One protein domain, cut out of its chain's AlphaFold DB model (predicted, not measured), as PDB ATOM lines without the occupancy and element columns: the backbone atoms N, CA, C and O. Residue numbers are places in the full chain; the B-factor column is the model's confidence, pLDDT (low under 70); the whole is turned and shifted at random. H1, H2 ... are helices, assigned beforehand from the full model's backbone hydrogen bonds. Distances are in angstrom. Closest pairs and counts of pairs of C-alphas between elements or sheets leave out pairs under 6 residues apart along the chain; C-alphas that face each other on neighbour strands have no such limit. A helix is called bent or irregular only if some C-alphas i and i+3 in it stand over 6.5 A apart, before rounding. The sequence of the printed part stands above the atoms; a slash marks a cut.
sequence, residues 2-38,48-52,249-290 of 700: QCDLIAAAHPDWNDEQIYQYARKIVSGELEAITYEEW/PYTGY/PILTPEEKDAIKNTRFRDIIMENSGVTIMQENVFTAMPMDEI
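AT A GLANCE: This is residues 2 to 38, 48 to 52 and 249 to 290 of the 700 residues of the protein "T9SS type A sorting domain-containing protein" of Bacteroidetes bacterium (UniProt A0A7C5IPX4). One long helix, H2, is the beam of a flat, loose arrangement of helices: H1 folds back onto its first half, H3 packs at a slant on its second half, and H4 comes close to it near Ile 33. Beyond H4 a winding stretch, residues 271 to 286, leads away from H2 to the short helix H5, and residues 48 to 52 are a separate small piece between two cuts. The printed part has 84 residues, with five named helices in the order H1, H2, H3, H4, H5 along the chain and no named strand, and its class is all helix. The whole is loose, with a radius of gyration of the C-alphas of 15.2 A, and its C-alphas span 47 by 36 by 17 A.

IN THESE COORDINATES: The longest helix, H2, covers residues 15 to 38 and measures 32.1 A from C-alpha 15 at (-35.710, -17.056, 34.734) to C-alpha 38 at (-25.008, 12.893, 39.276). It is neither bent nor irregular, but only just: C-alphas 35 and 38 are 6.3 A apart. Before it comes H1, residues 2 to 9, which begins with C-alpha 2 at (-33.939, -5.540, 30.113) and is 10.6 A long. H3, residues 253 to 261, is 12.3 A long. H4, residues 264 to 270, is 10.0 A long. H5, residues 287 to 290, is 4.9 A long and ends with C-alpha 290 at (-35.285, 21.448, 25.156).

HOW THE PARTS SIT: H2 touches H1 with residues 18 to 26 of H2 alone. The closest C-alphas of these two helices are those of Cys 3 and Ala 22, 5.5 A apart. H1 and H2 run opposite ways at a steep tilt of 55 degrees. Farther along, H2 touches H3 with residues 25 to 36 of H2 alone. The closest C-alphas there are those of Glu 29 and Ile 259, 5.2 A apart. H2 and H3 run the same way at a steep tilt of 46 degrees. H4 is close to H2 but not clearly touching, with 1 pair of C-alphas within 8 A, those of Ile 33 and Phe 264 at 6.2 A. H4 and H2 run opposite ways at a steep tilt of 44 degrees. H3 and H4 are apart, though they follow each other in the chain. H1 is apart from H3 and from H4. H5 touches no helix, and it is apart from H4 too. In H1, H3 and H4 every pair of O i and N i+4 is within hydrogen-bond range, and in H2 19 of 20 are. H5 is too short for such a pair, but its 1 pair of O i and N i+3 is within range.

THE WHOLE: The two C-alphas farthest apart are those of Asp 12, in the link between H1 and H2, and Asp 288, in H5, at 47.3 A. The centre of H2 is the nearest of the helix centres to the mean of the C-alphas, at 6.4 A, and that of H5 is the farthest, at 24.5 A. Residues 39 to 47 are not printed, and C-alphas 38 and 48 across that cut are 15.7 A apart. Residues 53 to 248 are not printed either, and C-alphas 52 and 249 are 11.6 A apart. The link from H2 to H3 runs across these cuts. The links H1 to H2 and H3 to H4 are tight, and the link H4 to H5, with 16 residues, is long. The mean pLDDT of the printed part is 94.5, and no printed residue is under 70. H5 has a mean pLDDT of 78.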
ATOM      1  N   GLN A   2     -35.241  -4.838  30.175       95.31
ATOM      2  CA  GLN A   2     -33.939  -5.540  30.113       95.31
ATOM      3  C   GLN A   2     -34.068  -7.074  30.121       95.31
ATOM      4  O   GLN A   2     -33.487  -7.745  29.274       95.31
ATOM      5  N   CYS A   3     -34.911  -7.638  30.997       97.56
ATOM      6  CA  CYS A   3     -35.193  -9.078  30.982       97.56
ATOM      7  C   CYS A   3     -35.732  -9.572  29.629       97.56
ATOM      8  O   CYS A   3     -35.372 -10.662  29.204       97.56
ATOM      9  N   ASP A   4     -36.565  -8.779  28.948       97.12
ATOM     10  CA  ASP A   4     -37.165  -9.148  27.662       97.12
ATOM     11  C   ASP A   4     -36.115  -9.136  26.540       97.12
ATOM     12  O   ASP A   4     -36.068 -10.059  25.729       97.12
ATOM     13  N   LEU A   5     -35.231  -8.128  26.534       95.38
ATOM     14  CA  LEU A   5     -34.103  -8.038  25.598       95.38
ATOM     15  C   LEU A   5     -33.145  -9.224  25.771       95.38
ATOM     16  O   LEU A   5     -32.768  -9.870  24.794       95.38
ATOM     17  N   ILE A   6     -32.807  -9.555  27.019       96.19
ATOM     18  CA  ILE A   6     -31.934 -10.687  27.349       96.19
ATOM     19  C   ILE A   6     -32.605 -12.011  26.982       96.19
ATOM     20  O   ILE A   6     -31.955 -12.865  26.392       96.19
ATOM     21  N   ALA A   7     -33.895 -12.191  27.277       96.94
ATOM     22  CA  ALA A   7     -34.630 -13.403  26.915       96.94
ATOM     23  C   ALA A   7     -34.694 -13.608  25.390       96.94
ATOM     24  O   ALA A   7     -34.611 -14.741  24.916       96.94
ATOM     25  N   ALA A   8     -34.812 -12.523  24.617       96.94
ATOM     26  CA  ALA A   8     -34.775 -12.577  23.159       96.94
ATOM     27  C   ALA A   8     -33.376 -12.936  22.623       96.94
ATOM     28  O   ALA A   8     -33.266 -13.724  21.683       96.94
ATOM     29  N   ALA A   9     -32.317 -12.386  23.224       95.31
ATOM     30  CA  ALA A   9     -30.929 -12.673  22.854       95.31
ATOM     31  C   ALA A   9     -30.450 -14.064  23.315       95.31
ATOM     32  O   ALA A   9     -29.627 -14.690  22.644       95.31
ATOM     33  N   HIS A  10     -30.999 -14.570  24.424       95.56
ATOM     34  CA  HIS A  10     -30.652 -15.849  25.046       95.56
ATOM     35  C   HIS A  10     -31.898 -16.714  25.327       95.56
ATOM     36  O   HIS A  10     -32.276 -16.903  26.487       95.56
ATOM     37  N   PRO A  11     -32.539 -17.290  24.289       96.31
ATOM     38  CA  PRO A  11     -33.788 -18.046  24.448       96.31
ATOM     39  C   PRO A  11     -33.666 -19.340  25.268       96.31
ATOM     40  O   PRO A  11     -34.675 -19.946  25.627       96.31
ATOM     41  N   ASP A  12     -32.444 -19.811  25.511       97.75
ATOM     42  CA  ASP A  12     -32.121 -21.019  26.271       97.75
ATOM     43  C   ASP A  12     -31.893 -20.762  27.770       97.75
ATOM     44  O   ASP A  12     -31.782 -21.715  28.548       97.75
ATOM     45  N   TRP A  13     -31.833 -19.496  28.194       97.88
ATOM     46  CA  TRP A  13     -31.659 -19.138  29.599       97.88
ATOM     47  C   TRP A  13     -32.949 -19.310  30.400       97.88
ATOM     48  O   TRP A  13     -34.060 -19.107  29.911       97.88
ATOM     49  N   ASN A  14     -32.799 -19.679  31.673       98.12
ATOM     50  CA  ASN A  14     -33.914 -19.723  32.615       98.12
ATOM     51  C   ASN A  14     -34.160 -18.360  33.292       98.12
ATOM     52  O   ASN A  14     -33.345 -17.443  33.202       98.12
ATOM     53  N   ASP A  15     -35.276 -18.264  34.018       98.31
ATOM     54  CA  ASP A  15     -35.710 -17.056  34.734       98.31
ATOM     55  C   ASP A  15     -34.635 -16.475  35.672       98.31
ATOM     56  O   ASP A  15     -34.355 -15.282  35.619       98.31
ATOM     57  N   GLU A  16     -33.955 -17.314  36.463       98.38
ATOM     58  CA  GLU A  16     -32.902 -16.866  37.388       98.38
ATOM     59  C   GLU A  16     -31.697 -16.278  36.640       98.38
ATOM     60  O   GLU A  16     -31.149 -15.253  37.046       98.38
ATOM     61  N   GLN A  17     -31.284 -16.901  35.533       98.19
ATOM     62  CA  GLN A  17     -30.184 -16.395  34.710       98.19
ATOM     63  C   GLN A  17     -30.538 -15.037  34.098       98.19
ATOM     64  O   GLN A  17     -29.743 -14.102  34.200       98.19
ATOM     65  N   ILE A  18     -31.741 -14.914  33.531       98.31
ATOM     66  CA  ILE A  18     -32.241 -13.664  32.945       98.31
ATOM     67  C   ILE A  18     -32.322 -12.572  34.018       98.31
ATOM     68  O   ILE A  18     -31.790 -11.479  33.820       98.31
ATOM     69  N   TYR A  19     -32.922 -12.870  35.174       98.44
ATOM     70  CA  TYR A  19     -33.069 -11.920  36.275       98.44
ATOM     71  C   TYR A  19     -31.718 -11.412  36.787       98.44
ATOM     72  O   TYR A  19     -31.524 -10.201  36.897       98.44
ATOM     73  N   GLN A  20     -30.768 -12.305  37.091       98.25
ATOM     74  CA  GLN A  20     -29.475 -11.886  37.641       98.25
ATOM     75  C   GLN A  20     -28.647 -11.098  36.627       98.25
ATOM     76  O   GLN A  20     -27.944 -10.165  37.018       98.25
ATOM     77  N   TYR A  21     -28.732 -11.447  35.341       97.94
ATOM     78  CA  TYR A  21     -28.022 -10.716  34.297       97.94
ATOM     79  C   TYR A  21     -28.621  -9.324  34.083       97.94
ATOM     80  O   TYR A  21     -27.898  -8.332  34.148       97.94
ATOM     81  N   ALA A  22     -29.951  -9.227  33.969       98.00
ATOM     82  CA  ALA A  22     -30.656  -7.949  33.883       98.00
ATOM     83  C   ALA A  22     -30.362  -7.065  35.101       98.00
ATOM     84  O   ALA A  22     -30.048  -5.886  34.962       98.00
ATOM     85  N   ARG A  23     -30.398  -7.646  36.307       98.06
ATOM     86  CA  ARG A  23     -30.054  -6.955  37.554       98.06
ATOM     87  C   ARG A  23     -28.632  -6.401  37.521       98.06
ATOM     88  O   ARG A  23     -28.413  -5.313  38.049       98.06
ATOM     89  N   LYS A  24     -27.678  -7.134  36.946       97.44
ATOM     90  CA  LYS A  24     -26.284  -6.693  36.840       97.44
ATOM     91  C   LYS A  24     -26.142  -5.499  35.895       97.44
ATOM     92  O   LYS A  24     -25.506  -4.530  36.287       97.44
ATOM     93  N   ILE A  25     -26.798  -5.531  34.731       97.94
ATOM     94  CA  ILE A  25     -26.830  -4.394  33.795       97.94
ATOM     95  C   ILE A  25     -27.448  -3.163  34.467       97.94
ATOM     96  O   ILE A  25     -26.792  -2.133  34.548       97.94
ATOM     97  N   VAL A  26     -28.643  -3.295  35.054       98.12
ATOM     98  CA  VAL A  26     -29.338  -2.175  35.720       98.12
ATOM     99  C   VAL A  26     -28.532  -1.614  36.897       98.12
ATOM    100  O   VAL A  26     -28.535  -0.410  37.143       98.12
ATOM    101  N   SER A  27     -27.826  -2.473  37.641       98.19
ATOM    102  CA  SER A  27     -26.939  -2.014  38.723       98.19
ATOM    103  C   SER A  27     -25.753  -1.226  38.165       98.19
ATOM    104  O   SER A  27     -25.411  -0.186  38.719       98.19
ATOM    105  N   GLY A  28     -25.179  -1.673  37.044       98.38
ATOM    106  CA  GLY A  28     -24.120  -0.944  36.357       98.38
ATOM    107  C   GLY A  28     -24.586   0.392  35.782       98.38
ATOM    108  O   GLY A  28     -23.889   1.385  35.952       98.38
ATOM    109  N   GLU A  29     -25.776   0.454  35.176       98.44
ATOM    110  CA  GLU A  29     -26.391   1.709  34.712       98.44
ATOM    111  C   GLU A  29     -26.557   2.695  35.880       98.44
ATOM    112  O   GLU A  29     -26.164   3.855  35.776       98.44
ATOM    113  N   LEU A  30     -27.063   2.230  37.032       98.50
ATOM    114  CA  LEU A  30     -27.203   3.056  38.235       98.50
ATOM    115  C   LEU A  30     -25.850   3.581  38.741       98.50
ATOM    116  O   LEU A  30     -25.744   4.749  39.127       98.50
ATOM    117  N   GLU A  31     -24.823   2.732  38.755       98.44
ATOM    118  CA  GLU A  31     -23.462   3.124  39.119       98.44
ATOM    119  C   GLU A  31     -22.910   4.164  38.142       98.44
ATOM    120  O   GLU A  31     -22.506   5.242  38.576       98.44
ATOM    121  N   ALA A  32     -22.938   3.888  36.838       98.19
ATOM    122  CA  ALA A  32     -22.447   4.797  35.808       98.19
ATOM    123  C   ALA A  32     -23.135   6.167  35.898       98.19
ATOM    124  O   ALA A  32     -22.447   7.174  36.032       98.19
ATOM    125  N   ILE A  33     -24.468   6.215  35.970       98.50
ATOM    126  CA  ILE A  33     -25.226   7.467  36.140       98.50
ATOM    127  C   ILE A  33     -24.793   8.211  37.415       98.50
ATOM    128  O   ILE A  33     -24.601   9.428  37.406       98.50
ATOM    129  N   THR A  34     -24.601   7.495  38.527       98.06
ATOM    130  CA  THR A  34     -24.191   8.112  39.799       98.06
ATOM    131  C   THR A  34     -22.810   8.764  39.694       98.06
ATOM    132  O   THR A  34     -22.630   9.894  40.151       98.06
ATOM    133  N   TYR A  35     -21.831   8.062  39.116       98.06
ATOM    134  CA  TYR A  35     -20.433   8.505  39.081       98.06
ATOM    135  C   TYR A  35     -20.103   9.442  37.913       98.06
ATOM    136  O   TYR A  35     -19.242  10.306  38.080       98.06
ATOM    137  N   GLU A  36     -20.772   9.291  36.771       96.56
ATOM    138  CA  GLU A  36     -20.480  10.028  35.536       96.56
ATOM    139  C   GLU A  36     -21.419  11.228  35.320       96.56
ATOM    140  O   GLU A  36     -21.035  12.178  34.640       96.56
ATOM    141  N   GLU A  37     -22.622  11.236  35.913       97.25
ATOM    142  CA  GLU A  37     -23.592  12.330  35.736       97.25
ATOM    143  C   GLU A  37     -23.953  13.037  37.051       97.25
ATOM    144  O   GLU A  37     -23.772  14.253  37.170       97.25
ATOM    145  N   TRP A  38     -24.435  12.300  38.058       96.69
ATOM    146  CA  TRP A  38     -25.008  12.893  39.276       96.69
ATOM    147  C   TRP A  38     -23.963  13.507  40.220       96.69
ATOM    148  O   TRP A  38     -24.151  14.616  40.717       96.69
ATOM    149  N   PRO A  48     -10.006   8.995  37.960       96.31
ATOM    150  CA  PRO A  48     -10.306   7.835  37.131       96.31
ATOM    151  C   PRO A  48     -10.187   6.522  37.905       96.31
ATOM    152  O   PRO A  48      -9.305   6.351  38.754       96.31
ATOM    153  N   TYR A  49     -11.087   5.587  37.618       97.56
ATOM    154  CA  TYR A  49     -11.063   4.279  38.252       97.56
ATOM    155  C   TYR A  49      -9.777   3.523  37.889       97.56
ATOM    156  O   TYR A  49      -9.328   3.529  36.746       97.56
ATOM    157  N   THR A  50      -9.159   2.887  38.887       97.50
ATOM    158  CA  THR A  50      -7.876   2.168  38.735       97.50
ATOM    159  C   THR A  50      -7.996   0.670  39.007       97.50
ATOM    160  O   THR A  50      -6.985  -0.030  39.034       97.50
ATOM    161  N   GLY A  51      -9.224   0.173  39.178       96.62
ATOM    162  CA  GLY A  51      -9.515  -1.210  39.540       96.62
ATOM    163  C   GLY A  51      -9.907  -1.384  41.006       96.62
ATOM    164  O   GLY A  51      -9.743  -0.486  41.837       96.62
ATOM    165  N   TYR A  52     -10.445  -2.566  41.301       98.38
ATOM    166  CA  TYR A  52     -10.900  -2.959  42.631       98.38
ATOM    167  C   TYR A  52      -9.728  -3.092  43.613       98.38
ATOM    168  O   TYR A  52      -8.667  -3.620  43.267       98.38
ATOM    169  N   PRO A 249     -16.570  -9.250  36.225       94.56
ATOM    170  CA  PRO A 249     -16.067 -10.209  35.241       94.56
ATOM    171  C   PRO A 249     -17.169 -10.877  34.408       94.56
ATOM    172  O   PRO A 249     -16.848 -11.630  33.492       94.56
ATOM    173  N   ILE A 250     -18.443 -10.680  34.760       95.25
ATOM    174  CA  ILE A 250     -19.578 -11.244  34.017       95.25
ATOM    175  C   ILE A 250     -19.968 -10.345  32.842       95.25
ATOM    176  O   ILE A 250     -20.405 -10.867  31.824       95.25
ATOM    177  N   LEU A 251     -19.793  -9.026  32.979       96.50
ATOM    178  CA  LEU A 251     -20.064  -8.067  31.909       96.50
ATOM    179  C   LEU A 251     -18.940  -8.095  30.869       96.50
ATOM    180  O   LEU A 251     -17.751  -8.034  31.208       96.50
ATOM    181  N   THR A 252     -19.323  -8.151  29.600       96.50
ATOM    182  CA  THR A 252     -18.412  -8.010  28.460       96.50
ATOM    183  C   THR A 252     -17.874  -6.576  28.357       96.50
ATOM    184  O   THR A 252     -18.478  -5.647  28.899       96.50
ATOM    185  N   PRO A 253     -16.732  -6.352  27.681       97.25
ATOM    186  CA  PRO A 253     -16.243  -5.001  27.406       97.25
ATOM    187  C   PRO A 253     -17.286  -4.125  26.704       97.25
ATOM    188  O   PRO A 253     -17.484  -2.981  27.100       97.25
ATOM    189  N   GLU A 254     -18.006  -4.682  25.731       97.25
ATOM    190  CA  GLU A 254     -19.036  -3.975  24.971       97.25
ATOM    191  C   GLU A 254     -20.214  -3.551  25.860       97.25
ATOM    192  O   GLU A 254     -20.715  -2.437  25.732       97.25
ATOM    193  N   GLU A 255     -20.633  -4.399  26.803       97.06
ATOM    194  CA  GLU A 255     -21.681  -4.048  27.768       97.06
ATOM    195  C   GLU A 255     -21.214  -2.999  28.774       97.06
ATOM    196  O   GLU A 255     -21.994  -2.123  29.136       97.06
ATOM    197  N   LYS A 256     -19.954  -3.050  29.218       98.19
ATOM    198  CA  LYS A 256     -19.387  -2.008  30.092       98.19
ATOM    199  C   LYS A 256     -19.351  -0.663  29.382       98.19
ATOM    200  O   LYS A 256     -19.727   0.342  29.981       98.19
ATOM    201  N   ASP A 257     -18.952  -0.656  28.113       97.75
ATOM    202  CA  ASP A 257     -18.976   0.545  27.281       97.75
ATOM    203  C   ASP A 257     -20.415   1.037  27.066       97.75
ATOM    204  O   ASP A 257     -20.670   2.235  27.178       97.75
ATOM    205  N   ALA A 258     -21.376   0.142  26.820       97.06
ATOM    206  CA  ALA A 258     -22.789   0.504  26.700       97.06
ATOM    207  C   ALA A 258     -23.335   1.117  28.002       97.06
ATOM    208  O   ALA A 258     -23.918   2.199  27.972       97.06
ATOM    209  N   ILE A 259     -23.080   0.486  29.152       98.19
ATOM    210  CA  ILE A 259     -23.458   0.989  30.481       98.19
ATOM    211  C   ILE A 259     -22.863   2.380  30.724       98.19
ATOM    212  O   ILE A 259     -23.581   3.300  31.100       98.19
ATOM    213  N   LYS A 260     -21.564   2.558  30.458       97.19
ATOM    214  CA  LYS A 260     -20.863   3.834  30.655       97.19
ATOM    215  C   LYS A 260     -21.400   4.956  29.763       97.19
ATOM    216  O   LYS A 260     -21.351   6.130  30.137       97.19
ATOM    217  N   ASN A 261     -21.882   4.611  28.572       96.19
ATOM    218  CA  ASN A 261     -22.436   5.569  27.618       96.19
ATOM    219  C   ASN A 261     -23.940   5.806  27.786       96.19
ATOM    220  O   ASN A 261     -24.435   6.803  27.270       96.19
ATOM    221  N   THR A 262     -24.643   4.948  28.524       96.25
ATOM    222  CA  THR A 262     -26.061   5.137  28.841       96.25
ATOM    223  C   THR A 262     -26.211   6.313  29.803       96.25
ATOM    224  O   THR A 262     -25.492   6.412  30.801       96.25
ATOM    225  N   ARG A 263     -27.126   7.231  29.493       96.12
ATOM    226  CA  ARG A 263     -27.453   8.393  30.330       96.12
ATOM    227  C   ARG A 263     -28.782   8.185  31.034       96.12
ATOM    228  O   ARG A 263     -29.639   7.423  30.580       96.12
ATOM    229  N   PHE A 264     -29.015   8.913  32.124       97.19
ATOM    230  CA  PHE A 264     -30.276   8.784  32.856       97.19
ATOM    231  C   PHE A 264     -31.491   9.219  32.022       97.19
ATOM    232  O   PHE A 264     -32.576   8.656  32.174       97.19
ATOM    233  N   ARG A 265     -31.297  10.154  31.080       94.31
ATOM    234  CA  ARG A 265     -32.331  10.531  30.107       94.31
ATOM    235  C   ARG A 265     -32.793   9.330  29.272       94.31
ATOM    236  O   ARG A 265     -33.990   9.183  29.042       94.31
ATOM    237  N   ASP A 266     -31.864   8.463  28.864       94.25
ATOM    238  CA  ASP A 266     -32.153   7.337  27.977       94.25
ATOM    239  C   ASP A 266     -33.022   6.330  28.734       94.25
ATOM    240  O   ASP A 266     -34.086   5.943  28.262       94.25
ATOM    241  N   ILE A 267     -32.657   6.025  29.985       95.69
ATOM    242  CA  ILE A 267     -33.461   5.178  30.877       95.69
ATOM    243  C   ILE A 267     -34.877   5.735  31.063       95.69
ATOM    244  O   ILE A 267     -35.845   4.971  31.035       95.69
ATOM    245  N   ILE A 268     -35.025   7.049  31.251       95.38
ATOM    246  CA  ILE A 268     -36.339   7.686  31.394       95.38
ATOM    247  C   ILE A 268     -37.168   7.509  30.117       95.38
ATOM    248  O   ILE A 268     -38.306   7.035  30.189       95.38
ATOM    249  N   MET A 269     -36.615   7.872  28.961       91.75
ATOM    250  CA  MET A 269     -37.332   7.851  27.682       91.75
ATOM    251  C   MET A 269     -37.657   6.421  27.225       91.75
ATOM    252  O   MET A 269     -38.707   6.170  26.645       91.75
ATOM    253  N   GLU A 270     -36.816   5.445  27.564       92.56
ATOM    254  CA  GLU A 270     -37.046   4.033  27.249       92.56
ATOM    255  C   GLU A 270     -38.141   3.353  28.087       92.56
ATOM    256  O   GLU A 270     -38.605   2.263  27.719       92.56
ATOM    257  N   ASN A 271     -38.515   3.951  29.224       94.00
ATOM    258  CA  ASN A 271     -39.420   3.366  30.219       94.00
ATOM    259  C   ASN A 271     -40.615   4.280  30.570       94.00
ATOM    260  O   ASN A 271     -41.323   4.011  31.544       94.00
ATOM    261  N   SER A 272     -40.857   5.343  29.798       92.31
ATOM    262  CA  SER A 272     -41.983   6.273  29.984       92.31
ATOM    263  C   SER A 272     -42.550   6.748  28.642       92.31
ATOM    264  O   SER A 272     -42.000   6.433  27.591       92.31
ATOM    265  N   GLY A 273     -43.651   7.508  28.660       88.06
ATOM    266  CA  GLY A 273     -44.161   8.211  27.472       88.06
ATOM    267  C   GLY A 273     -43.516   9.588  27.259       88.06
ATOM    268  O   GLY A 273     -44.035  10.421  26.510       88.06
ATOM    269  N   VAL A 274     -42.409   9.881  27.949       87.44
ATOM    270  CA  VAL A 274     -41.615  11.090  27.715       87.44
ATOM    271  C   VAL A 274     -40.719  10.851  26.510       87.44
ATOM    272  O   VAL A 274     -39.814  10.030  26.554       87.44
ATOM    273  N   THR A 275     -40.972  11.594  25.439       80.81
ATOM    274  CA  THR A 275     -40.248  11.455  24.173       80.81
ATOM    275  C   THR A 275     -39.224  12.563  23.932       80.81
ATOM    276  O   THR A 275     -38.448  12.485  22.989       80.81
ATOM    277  N   ILE A 276     -39.195  13.582  24.794       80.44
ATOM    278  CA  ILE A 276     -38.226  14.676  24.750       80.44
ATOM    279  C   ILE A 276     -37.735  14.976  26.156       80.44
ATOM    280  O   ILE A 276     -38.537  15.145  27.079       80.44
ATOM    281  N   MET A 277     -36.417  15.084  26.296       86.31
ATOM    282  CA  MET A 277     -35.763  15.461  27.538       86.31
ATOM    283  C   MET A 277     -34.383  16.067  27.269       86.31
ATOM    284  O   MET A 277     -33.747  15.757  26.261       86.31
ATOM    285  N   GLN A 278     -33.906  16.921  28.175       88.19
ATOM    286  CA  GLN A 278     -32.558  17.477  28.086       88.19
ATOM    287  C   GLN A 278     -31.480  16.380  28.105       88.19
ATOM    288  O   GLN A 278     -31.673  15.304  28.672       88.19
ATOM    289  N   GLU A 279     -30.319  16.668  27.512       86.81
ATOM    290  CA  GLU A 279     -29.197  15.723  27.443       86.81
ATOM    291  C   GLU A 279     -28.693  15.299  28.830       86.81
ATOM    292  O   GLU A 279     -28.522  14.112  29.087       86.81
ATOM    293  N   ASN A 280     -28.540  16.253  29.749       91.94
ATOM    294  CA  ASN A 280     -28.221  15.980  31.147       91.94
ATOM    295  C   ASN A 280     -29.404  16.363  32.040       91.94
ATOM    296  O   ASN A 280     -29.616  17.539  32.347       91.94
ATOM    297  N   VAL A 281     -30.146  15.360  32.509       94.38
ATOM    298  CA  VAL A 281     -31.357  15.544  33.330       94.38
ATOM    299  C   VAL A 281     -31.100  16.113  34.724       94.38
ATOM    300  O   VAL A 281     -32.034  16.584  35.366       94.38
ATOM    301  N   PHE A 282     -29.847  16.144  35.184       94.88
ATOM    302  CA  PHE A 282     -29.479  16.805  36.439       94.88
ATOM    303  C   PHE A 282     -29.290  18.321  36.290       94.88
ATOM    304  O   PHE A 282     -29.090  19.011  37.288       94.88
ATOM    305  N   THR A 283     -29.378  18.857  35.068       92.19
ATOM    306  CA  THR A 283     -29.432  20.301  34.811       92.19
ATOM    307  C   THR A 283     -30.828  20.669  34.326       92.19
ATOM    308  O   THR A 283     -31.273  20.218  33.274       92.19
ATOM    309  N   ALA A 284     -31.538  21.491  35.101       92.00
ATOM    310  CA  ALA A 284     -32.880  21.920  34.732       92.00
ATOM    311  C   ALA A 284     -32.844  22.854  33.513       92.00
ATOM    312  O   ALA A 284     -32.156  23.880  33.539       92.00
ATOM    313  N   MET A 285     -33.634  22.530  32.491       88.56
ATOM    314  CA  MET A 285     -33.712  23.266  31.229       88.56
ATOM    315  C   MET A 285     -35.173  23.649  30.944       88.56
ATOM    316  O   MET A 285     -36.059  22.815  31.140       88.56
ATOM    317  N   PRO A 286     -35.475  24.899  30.552       84.56
ATOM    318  CA  PRO A 286     -36.811  25.284  30.098       84.56
ATOM    319  C   PRO A 286     -37.278  24.440  28.902       84.56
ATOM    320  O   PRO A 286     -36.468  24.079  28.055       84.56
ATOM    321  N   MET A 287     -38.576  24.120  28.817       77.62
ATOM    322  CA  MET A 287     -39.091  23.219  27.772       77.62
ATOM    323  C   MET A 287     -38.873  23.762  26.354       77.62
ATOM    324  O   MET A 287     -38.584  22.987  25.453       77.62
ATOM    325  N   ASP A 288     -38.974  25.075  26.161       74.81
ATOM    326  CA  ASP A 288     -38.677  25.759  24.898       74.81
ATOM    327  C   ASP A 288     -37.218  25.560  24.466       74.81
ATOM    328  O   ASP A 288     -36.944  25.298  23.299       74.81
ATOM    329  N   GLU A 289     -36.274  25.589  25.406       79.94
ATOM    330  CA  GLU A 289     -34.873  25.294  25.100       79.94
ATOM    331  C   GLU A 289     -34.653  23.806  24.780       79.94
ATOM    332  O   GLU A 289     -33.885  23.493  23.870       79.94
ATOM    333  N   ILE A 290     -35.338  22.887  25.476       78.62
ATOM    334  CA  ILE A 290     -35.285  21.448  25.156       78.62
ATOM    335  C   ILE A 290     -35.866  21.202  23.752       78.62
ATOM    336  O   ILE A 290     -35.304  20.444  22.966       78.62
TER     337      ILE A 290